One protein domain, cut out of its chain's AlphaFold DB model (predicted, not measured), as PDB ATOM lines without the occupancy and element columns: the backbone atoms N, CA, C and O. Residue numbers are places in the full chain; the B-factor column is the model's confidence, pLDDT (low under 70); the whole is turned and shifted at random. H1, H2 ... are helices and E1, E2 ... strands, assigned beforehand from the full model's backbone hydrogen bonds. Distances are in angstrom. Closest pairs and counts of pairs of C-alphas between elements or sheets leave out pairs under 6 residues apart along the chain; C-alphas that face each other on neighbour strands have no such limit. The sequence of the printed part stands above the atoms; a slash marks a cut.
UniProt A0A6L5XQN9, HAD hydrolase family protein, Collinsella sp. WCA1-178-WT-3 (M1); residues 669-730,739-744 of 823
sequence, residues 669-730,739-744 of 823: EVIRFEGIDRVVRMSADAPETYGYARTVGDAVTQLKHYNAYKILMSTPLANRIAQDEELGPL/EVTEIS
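Overview. This is residues 669 to 730 and 739 to 744 of the 823 residues of the protein "HAD hydrolase family protein" of Collinsella sp. WCA1-178-WT-3 (M1) (UniProt A0A6L5XQN9). A four-stranded antiparallel sheet has two short helices over one face in two layers, H1 over edge strand E2 and H2 over edge strand E4. A long loop, residues 683 to 695, extends from the E2 edge and comes back to pair briefly with it. The printed part has 68 residues, with E1, E2, H1, E3, H2 and E4 along it and sheet order E2, E1, E3, E4; the class is mixed, with 32 residues in named elements, under half. The whole is compact, with a radius of gyration of the C-alphas of 12.2 A and spans of 34 by 25 by 19 A.

Along the chain. E1, residues 671 to 674, is 10.0 A long and begins at C-alpha 671 (18.579, 20.291, -46.871). E2 is 679 to 682, 9.9 A; H1 is 696 to 701, 8.4 A; E3 is 710 to 714, 13.6 A; H2 is 715 to 722, 10.1 A. E4, 740 to 744, is 13.5 A long and ends at C-alpha 744 (30.588, 16.930, -51.580).

Arrangement. E1 and E2 form a hairpin, with N 673 and O 680 2.9 A apart. E1 and E3 are antiparallel at 159 degrees, with N 672 and O 712 at 2.9 A; E3 and E4 at 151 degrees, with N 743 and O 711 at 2.8 A. Residues 681 to 682 of E2 pair parallel with 692 to 693. E2, H1 and E3 make a split strand-helix-strand unit, two strands running the same way with E1 between them, its crossover right-handed. H1, height over the sheet 8.9 A, runs along E2 at 27 degrees on the local plane; their closest C-alphas, Val 680 and Ala 699, are 5.9 A apart. H2, on the same face at 8.8 A, runs along E4 at 10 degrees on the local plane; their closest C-alphas, Thr 715 and Thr 741, are 4.9 A apart. H1 and H2 are apart. Every O i to N i+4 pair is within hydrogen-bond range in H1, and 3 of 4 in H2.

Size, cuts and confidence. The farthest C-alphas, Thr 689 and Glu 725, are 36.1 A apart. Residues 731 to 738 are not printed; C-alphas 730 and 739 are 21.7 A apart across this cut. The link from E2 to H1 is long. Mean pLDDT of the printed part is 90.0, and no printed residue is under 70.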
ATOM      1  N   GLU A 669      12.556  21.339 -49.995       88.88
ATOM      2  CA  GLU A 669      12.962  20.157 -49.233       88.88
ATOM      3  C   GLU A 669      13.763  20.557 -47.973       88.88
ATOM      4  O   GLU A 669      14.184  21.707 -47.819       88.88
ATOM      5  N   VAL A 670      13.990  19.611 -47.052       90.06
ATOM      6  CA  VAL A 670      14.896  19.821 -45.907       90.06
ATOM      7  C   VAL A 670      16.315  19.440 -46.323       90.06
ATOM      8  O   VAL A 670      16.620  18.264 -46.514       90.06
ATOM      9  N   ILE A 671      17.187  20.439 -46.439       95.12
ATOM     10  CA  ILE A 671      18.579  20.291 -46.871       95.12
ATOM     11  C   ILE A 671      19.499  20.331 -45.646       95.12
ATOM     12  O   ILE A 671      19.406  21.240 -44.819       95.12
ATOM     13  N   ARG A 672      20.402  19.359 -45.503       93.75
ATOM     14  CA  ARG A 672      21.234  19.183 -44.299       93.75
ATOM     15  C   ARG A 672      22.696  19.507 -44.607       93.75
ATOM     16  O   ARG A 672      23.369  18.735 -45.282       93.75
ATOM     17  N   PHE A 673      23.185  20.642 -44.112       95.00
ATOM     18  CA  PHE A 673      24.568  21.096 -44.279       95.00
ATOM     19  C   PHE A 673      25.440  20.582 -43.129       95.00
ATOM     20  O   PHE A 673      25.150  20.872 -41.966       95.00
ATOM     21  N   GLU A 674      26.519  19.861 -43.434       94.19
ATOM     22  CA  GLU A 674      27.504  19.420 -42.438       94.19
ATOM     23  C   GLU A 674      28.759  20.310 -42.457       94.19
ATOM     24  O   GLU A 674      29.487  20.388 -43.457       94.19
ATOM     25  N   GLY A 675      29.024  20.957 -41.319       92.69
ATOM     26  CA  GLY A 675      30.320  21.533 -40.962       92.69
ATOM     27  C   GLY A 675      31.035  20.648 -39.938       92.69
ATOM     28  O   GLY A 675      30.460  19.692 -39.425       92.69
ATOM     29  N   ILE A 676      32.290  20.961 -39.609       89.44
ATOM     30  CA  ILE A 676      33.083  20.175 -38.637       89.44
ATOM     31  C   ILE A 676      32.582  20.273 -37.189       89.44
ATOM     32  O   ILE A 676      32.875  19.395 -36.383       89.44
ATOM     33  N   ASP A 677      31.870  21.346 -36.834       87.06
ATOM     34  CA  ASP A 677      31.415  21.621 -35.466       87.06
ATOM     35  C   ASP A 677      29.926  21.339 -35.237       87.06
ATOM     36  O   ASP A 677      29.503  21.237 -34.085       87.06
ATOM     37  N   ARG A 678      29.134  21.251 -36.311       88.62
ATOM     38  CA  ARG A 678      27.684  21.054 -36.257       88.62
ATOM     39  C   ARG A 678      27.098  20.632 -37.598       88.62
ATOM     40  O   ARG A 678      27.725  20.716 -38.654       88.62
ATOM     41  N   VAL A 679      25.804  20.352 -37.536       91.25
ATOM     42  CA  VAL A 679      24.908  20.202 -38.676       91.25
ATOM     43  C   VAL A 679      23.868  21.325 -38.647       91.25
ATOM     44  O   VAL A 679      23.397  21.688 -37.568       91.25
ATOM     45  N   VAL A 680      23.497  21.869 -39.810       92.44
ATOM     46  CA  VAL A 680      22.434  22.884 -39.951       92.44
ATOM     47  C   VAL A 680      21.367  22.396 -40.933       92.44
ATOM     48  O   VAL A 680      21.685  21.897 -42.014       92.44
ATOM     49  N   ARG A 681      20.094  22.526 -40.548       92.81
ATOM     50  CA  ARG A 681      18.919  22.080 -41.317       92.81
ATOM     51  C   ARG A 681      18.262  23.276 -42.014       92.81
ATOM     52  O   ARG A 681      17.660  24.122 -41.360       92.81
ATOM     53  N   MET A 682      18.387  23.358 -43.334       94.12
ATOM     54  CA  MET A 682      17.809  24.424 -44.150       94.12
ATOM     55  C   MET A 682      16.451  24.007 -44.730       94.12
ATOM     56  O   MET A 682      16.351  22.940 -45.334       94.12
ATOM     57  N   SER A 683      15.428  24.851 -44.591       91.69
ATOM     58  CA  SER A 683      14.155  24.746 -45.321       91.69
ATOM     59  C   SER A 683      13.429  26.097 -45.340       91.69
ATOM     60  O   SER A 683      13.681  26.957 -44.498       91.69
ATOM     61  N   ALA A 684      12.510  26.308 -46.288       85.38
ATOM     62  CA  ALA A 684      11.796  27.586 -46.416       85.38
ATOM     63  C   ALA A 684      10.993  27.954 -45.149       85.38
ATOM     64  O   ALA A 684      11.048  29.092 -44.684       85.38
ATOM     65  N   ASP A 685      10.318  26.968 -44.551       85.69
ATOM     66  CA  ASP A 685       9.500  27.115 -43.339       85.69
ATOM     67  C   ASP A 685      10.304  26.969 -42.028       85.69
ATOM     68  O   ASP A 685       9.728  26.772 -40.955       85.69
ATOM     69  N   ALA A 686      11.640  27.038 -42.083       84.19
ATOM     70  CA  ALA A 686      12.489  26.821 -40.915       84.19
ATOM     71  C   ALA A 686      12.203  27.816 -39.763       84.19
ATOM     72  O   ALA A 686      11.981  29.015 -40.005       84.19
ATOM     73  N   PRO A 687      12.248  27.356 -38.497       80.88
ATOM     74  CA  PRO A 687      12.133  28.225 -37.330       80.88
ATOM     75  C   PRO A 687      13.363  29.133 -37.182       80.88
ATOM     76  O   PRO A 687      14.480  28.761 -37.535       80.88
ATOM     77  N   GLU A 688      13.173  30.318 -36.597       76.75
ATOM     78  CA  GLU A 688      14.258  31.254 -36.246       76.75
ATOM     79  C   GLU A 688      14.982  30.803 -34.964       76.75
ATOM     80  O   GLU A 688      14.989  31.477 -33.933       76.75
ATOM     81  N   THR A 689      15.571  29.610 -35.030       78.88
ATOM     82  CA  THR A 689      16.302  28.958 -33.939       78.88
ATOM     83  C   THR A 689      17.615  28.372 -34.442       78.88
ATOM     84  O   THR A 689      17.693  27.829 -35.541       78.88
ATOM     85  N   TYR A 690      18.651  28.466 -33.611       75.44
ATOM     86  CA  TYR A 690      20.014  28.033 -33.920       75.44
ATOM     87  C   TYR A 690      20.072  26.554 -34.336       75.44
ATOM     88  O   TYR A 690      19.501  25.700 -33.658       75.44
ATOM     89  N   GLY A 691      20.756  26.259 -35.445       82.94
ATOM     90  CA  GLY A 691      20.767  24.933 -36.078       82.94
ATOM     91  C   GLY A 691      19.769  24.767 -37.232       82.94
ATOM     92  O   GLY A 691      19.837  23.758 -37.937       82.94
ATOM     93  N   TYR A 692      18.908  25.759 -37.486       89.62
ATOM     94  CA  TYR A 692      18.023  25.810 -38.654       89.62
ATOM     95  C   TYR A 692      18.287  27.066 -39.504       89.62
ATOM     96  O   TYR A 692      18.841  28.053 -39.017       89.62
ATOM     97  N   ALA A 693      17.937  27.024 -40.791       91.31
ATOM     98  CA  ALA A 693      18.248  28.066 -41.777       91.31
ATOM     99  C   ALA A 693      17.161  28.180 -42.860       91.31
ATOM    100  O   ALA A 693      16.481  27.197 -43.139       91.31
ATOM    101  N   ARG A 694      17.025  29.346 -43.512       90.00
ATOM    102  CA  ARG A 694      16.103  29.528 -44.658       90.00
ATOM    103  C   ARG A 694      16.817  29.678 -46.000       90.00
ATOM    104  O   ARG A 694      16.277  29.243 -47.012       90.00
ATOM    105  N   THR A 695      18.024  30.237 -46.006       91.19
ATOM    106  CA  THR A 695      18.900  30.341 -47.187       91.19
ATOM    107  C   THR A 695      20.210  29.578 -46.987       91.19
ATOM    108  O   THR A 695      20.605  29.277 -45.854       91.19
ATOM    109  N   VAL A 696      20.940  29.321 -48.077       91.81
ATOM    110  CA  VAL A 696      22.299  28.755 -48.015       91.81
ATOM    111  C   VAL A 696      23.241  29.703 -47.268       91.81
ATOM    112  O   VAL A 696      24.128  29.247 -46.549       91.81
ATOM    113  N   GLY A 697      23.012  31.019 -47.360       89.12
ATOM    114  CA  GLY A 697      23.727  32.020 -46.565       89.12
ATOM    115  C   GLY A 697      23.522  31.828 -45.059       89.12
ATOM    116  O   GLY A 697      24.501  31.756 -44.315       89.12
ATOM    117  N   ASP A 698      22.274  31.670 -44.608       90.12
ATOM    118  CA  ASP A 698      21.947  31.428 -43.191       90.12
ATOM    119  C   ASP A 698      22.480  30.073 -42.699       90.12
ATOM    120  O   ASP A 698      22.851  29.930 -41.531       90.12
ATOM    121  N   ALA A 699      22.520  29.068 -43.579       90.31
ATOM    122  CA  ALA A 699      23.041  27.745 -43.254       90.31
ATOM    123  C   ALA A 699      24.563  27.779 -43.059       90.31
ATOM    124  O   ALA A 699      25.079  27.323 -42.038       90.31
ATOM    125  N   VAL A 700      25.280  28.373 -44.015       90.38
ATOM    126  CA  VAL A 700      26.746  28.434 -44.039       90.38
ATOM    127  C   VAL A 700      27.295  29.385 -42.971       90.38
ATOM    128  O   VAL A 700      28.302  29.068 -42.341       90.38
ATOM    129  N   THR A 701      26.626  30.510 -42.692       90.00
ATOM    130  CA  THR A 701      27.058  31.460 -41.642       90.00
ATOM    131  C   THR A 701      26.966  30.903 -40.218       90.00
ATOM    132  O   THR A 701      27.644  31.416 -39.328       90.00
ATOM    133  N   GLN A 702      26.197  29.833 -39.997       89.88
ATOM    134  CA  GLN A 702      26.141  29.124 -38.713       89.88
ATOM    135  C   GLN A 702      27.263  28.084 -38.530       89.88
ATOM    136  O   GLN A 702      27.498  27.664 -37.396       89.88
ATOM    137  N   LEU A 703      27.962  27.669 -39.594       86.50
ATOM    138  CA  LEU A 703      29.045  26.677 -39.525       86.50
ATOM    139  C   LEU A 703      30.387  27.316 -39.138       86.50
ATOM    140  O   LEU A 703      30.725  28.421 -39.575       86.50
ATOM    141  N   LYS A 704      31.213  26.593 -38.375       82.50
ATOM    142  CA  LYS A 704      32.555  27.055 -37.985       82.50
ATOM    143  C   LYS A 704      33.441  27.317 -39.212       82.50
ATOM    144  O   LYS A 704      33.588  26.472 -40.095       82.50
ATOM    145  N   HIS A 705      34.056  28.502 -39.235       84.50
ATOM    146  CA  HIS A 705      34.815  29.056 -40.371       84.50
ATOM    147  C   HIS A 705      34.020  29.144 -41.691       84.50
ATOM    148  O   HIS A 705      34.630  29.203 -42.754       84.50
ATOM    149  N   TYR A 706      32.681  29.147 -41.636       88.31
ATOM    150  CA  TYR A 706      31.790  29.210 -42.803       88.31
ATOM    151  C   TYR A 706      31.997  28.068 -43.816       88.31
ATOM    152  O   TYR A 706      31.753  28.219 -45.011       88.31
ATOM    153  N   ASN A 707      32.459  26.911 -43.333       88.88
ATOM    154  CA  ASN A 707      32.817  25.766 -44.162       88.88
ATOM    155  C   ASN A 707      31.750  24.667 -44.079       88.88
ATOM    156  O   ASN A 707      31.718  23.892 -43.121       88.88
ATOM    157  N   ALA A 708      30.915  24.572 -45.116       93.56
ATOM    158  CA  ALA A 708      30.147  23.365 -45.413       93.56
ATOM    159  C   ALA A 708      31.032  22.400 -46.210       93.56
ATOM    160  O   ALA A 708      31.609  22.790 -47.221       93.56
ATOM    161  N   TYR A 709      31.140  21.146 -45.779       93.81
ATOM    162  CA  TYR A 709      31.956  20.125 -46.458       93.81
ATOM    163  C   TYR A 709      31.093  19.130 -47.233       93.81
ATOM    164  O   TYR A 709      31.529  18.570 -48.237       93.81
ATOM    165  N   LYS A 710      29.862  18.922 -46.760       93.31
ATOM    166  CA  LYS A 710      28.910  17.958 -47.300       93.31
ATOM    167  C   LYS A 710      27.490  18.494 -47.146       93.31
ATOM    168  O   LYS A 710      27.189  19.173 -46.161       93.31
ATOM    169  N   ILE A 711      26.625  18.201 -48.112       95.06
ATOM    170  CA  ILE A 711      25.213  18.602 -48.108       95.06
ATOM    171  C   ILE A 711      24.374  17.364 -48.421       95.06
ATOM    172  O   ILE A 711      24.617  16.715 -49.433       95.06
ATOM    173  N   LEU A 712      23.398  17.033 -47.576       93.19
ATOM    174  CA  LEU A 712      22.470  15.924 -47.807       93.19
ATOM    175  C   LEU A 712      21.097  16.455 -48.233       93.19
ATOM    176  O   LEU A 712      20.634  17.483 -47.727       93.19
ATOM    177  N   MET A 713      20.462  15.741 -49.157       94.50
ATOM    178  CA  MET A 713      19.160  16.055 -49.757       94.50
ATOM    179  C   MET A 713      18.508  14.780 -50.312       94.50
ATOM    180  O   MET A 713      19.107  13.710 -50.234       94.50
ATOM    181  N   SER A 714      17.316  14.872 -50.905       93.75
ATOM    182  CA  SER A 714      16.712  13.716 -51.579       93.75
ATOM    183  C   SER A 714      17.512  13.287 -52.821       93.75
ATOM    184  O   SER A 714      18.056  14.131 -53.546       93.75
ATOM    185  N   THR A 715      17.550  11.985 -53.123       92.44
ATOM    186  CA  THR A 715      18.135  11.464 -54.371       92.44
ATOM    187  C   THR A 715      17.547  12.162 -55.618       92.44
ATOM    188  O   THR A 715      18.322  12.547 -56.498       92.44
ATOM    189  N   PRO A 716      16.227  12.440 -55.729       94.12
ATOM    190  CA  PRO A 716      15.671  13.220 -56.841       94.12
ATOM    191  C   PRO A 716      16.167  14.672 -56.963       94.12
ATOM    192  O   PRO A 716      16.190  15.205 -58.077       94.12
ATOM    193  N   LEU A 717      16.557  15.352 -55.877       94.62
ATOM    194  CA  LEU A 717      17.220  16.662 -55.977       94.62
ATOM    195  C   LEU A 717      18.685  16.517 -56.393       94.62
ATOM    196  O   LEU A 717      19.127  17.199 -57.320       94.62
ATOM    197  N   ALA A 718      19.412  15.586 -55.780       94.38
ATOM    198  CA  ALA A 718      20.815  15.348 -56.099       94.38
ATOM    199  C   ALA A 718      21.010  14.918 -57.568       94.38
ATOM    200  O   ALA A 718      21.888  15.442 -58.252       94.38
ATOM    201  N   ASN A 719      20.124  14.072 -58.103       92.81
ATOM    202  CA  ASN A 719      20.119  13.681 -59.516       92.81
ATOM    203  C   ASN A 719      19.809  14.844 -60.477       92.81
ATOM    204  O   ASN A 719      20.329  14.851 -61.591       92.81
ATOM    205  N   ARG A 720      19.012  15.845 -60.067       93.56
ATOM    206  CA  ARG A 720      18.816  17.079 -60.860       93.56
ATOM    207  C   ARG A 720      20.096  17.917 -60.916       93.56
ATOM    208  O   ARG A 720      20.420  18.445 -61.972       93.56
ATOM    209  N   ILE A 721      20.836  18.002 -59.809       94.75
ATOM    210  CA  ILE A 721      22.127  18.710 -59.738       94.75
ATOM    211  C   ILE A 721      23.213  17.954 -60.528       94.75
ATOM    212  O   ILE A 721      24.030  18.573 -61.201       94.75
ATOM    213  N   ALA A 722      23.203  16.618 -60.508       91.12
ATOM    214  CA  ALA A 722      24.156  15.785 -61.248       91.12
ATOM    215  C   ALA A 722      24.004  15.854 -62.780       91.12
ATOM    216  O   ALA A 722      24.952  15.540 -63.498       91.12
ATOM    217  N   GLN A 723      22.826  16.246 -63.278       92.31
ATOM    218  CA  GLN A 723      22.539  16.423 -64.710       92.31
ATOM    219  C   GLN A 723      22.994  17.781 -65.265       92.31
ATOM    220  O   GLN A 723      22.957  17.984 -66.477       92.31
ATOM    221  N   ASP A 724      23.424  18.709 -64.408       93.44
ATOM    222  CA  ASP A 724      23.985  19.989 -64.826       93.44
ATOM    223  C   ASP A 724      25.433  19.809 -65.320       93.44
ATOM    224  O   ASP A 724      26.304  19.337 -64.582       93.44
ATOM    225  N   GLU A 725      25.691  20.186 -66.577       90.31
ATOM    226  CA  GLU A 725      26.982  19.974 -67.252       90.31
ATOM    227  C   GLU A 725      28.155  20.724 -66.591       90.31
ATOM    228  O   GLU A 725      29.306  20.308 -66.746       90.31
ATOM    229  N   GLU A 726      27.897  21.797 -65.834       89.19
ATOM    230  CA  GLU A 726      28.933  22.591 -65.166       89.19
ATOM    231  C   GLU A 726      29.044  22.347 -63.642       89.19
ATOM    232  O   GLU A 726      29.956  22.890 -62.999       89.19
ATOM    233  N   LEU A 727      28.104  21.617 -63.033       90.88
ATOM    234  CA  LEU A 727      28.092  21.283 -61.599       90.88
ATOM    235  C   LEU A 727      28.361  19.801 -61.345       90.88
ATOM    236  O   LEU A 727      29.195  19.487 -60.495       90.88
ATOM    237  N   GLY A 728      27.727  18.894 -62.096       88.94
ATOM    238  CA  GLY A 728      27.898  17.445 -61.947       88.94
ATOM    239  C   GLY A 728      29.368  16.985 -61.937       88.94
ATOM    240  O   GLY A 728      29.758  16.253 -61.024       88.94
ATOM    241  N   PRO A 729      30.236  17.457 -62.858       91.56
ATOM    242  CA  PRO A 729      31.659  17.097 -62.868       91.56
ATOM    243  C   PRO A 729      32.467  17.572 -61.646       91.56
ATOM    244  O   PRO A 729      33.543  17.032 -61.384       91.56
ATOM    245  N   LEU A 730      31.975  18.572 -60.906       91.00
ATOM    246  CA  LEU A 730      32.645  19.162 -59.738       91.00
ATOM    247  C   LEU A 730      32.273  18.475 -58.414       91.00
ATOM    248  O   LEU A 730      32.824  18.832 -57.370       91.00
ATOM    249  N   GLU A 739      16.389   7.000 -49.696       84.00
ATOM    250  CA  GLU A 739      16.366   7.964 -50.820       84.00
ATOM    251  C   GLU A 739      17.028   9.318 -50.485       84.00
ATOM    252  O   GLU A 739      16.631  10.375 -50.989       84.00
ATOM    253  N   VAL A 740      18.056   9.292 -49.630       85.38
ATOM    254  CA  VAL A 740      18.911  10.444 -49.314       85.38
ATOM    255  C   VAL A 740      20.226  10.316 -50.078       85.38
ATOM    256  O   VAL A 740      20.871   9.276 -50.048       85.38
ATOM    257  N   THR A 741      20.678  11.392 -50.716       89.00
ATOM    258  CA  THR A 741      22.011  11.472 -51.331       89.00
ATOM    259  C   THR A 741      22.830  12.567 -50.655       89.00
ATOM    260  O   THR A 741      22.350  13.686 -50.449       89.00
ATOM    261  N   GLU A 742      24.081  12.252 -50.320       90.81
ATOM    262  CA  GLU A 742      25.075  13.241 -49.909       90.81
ATOM    263  C   GLU A 742      25.867  13.755 -51.118       90.81
ATOM    264  O   GLU A 742      26.287  12.973 -51.972       90.81
ATOM    265  N   ILE A 743      26.093  15.071 -51.180       92.44
ATOM    266  CA  ILE A 743      26.981  15.711 -52.156       92.44
ATOM    267  C   ILE A 743      28.152  16.408 -51.454       92.44
ATOM    268  O   ILE A 743      27.985  17.033 -50.401       92.44
ATOM    269  N   SER A 744      29.335  16.322 -52.051       93.44
ATOM    270  CA  SER A 744      30.588  16.930 -51.580       93.44
ATOM    271  C   SER A 744      31.474  17.326 -52.778       93.44
ATOM    272  O   SER A 744      31.140  16.992 -53.920       93.44
TER     273      SER A 744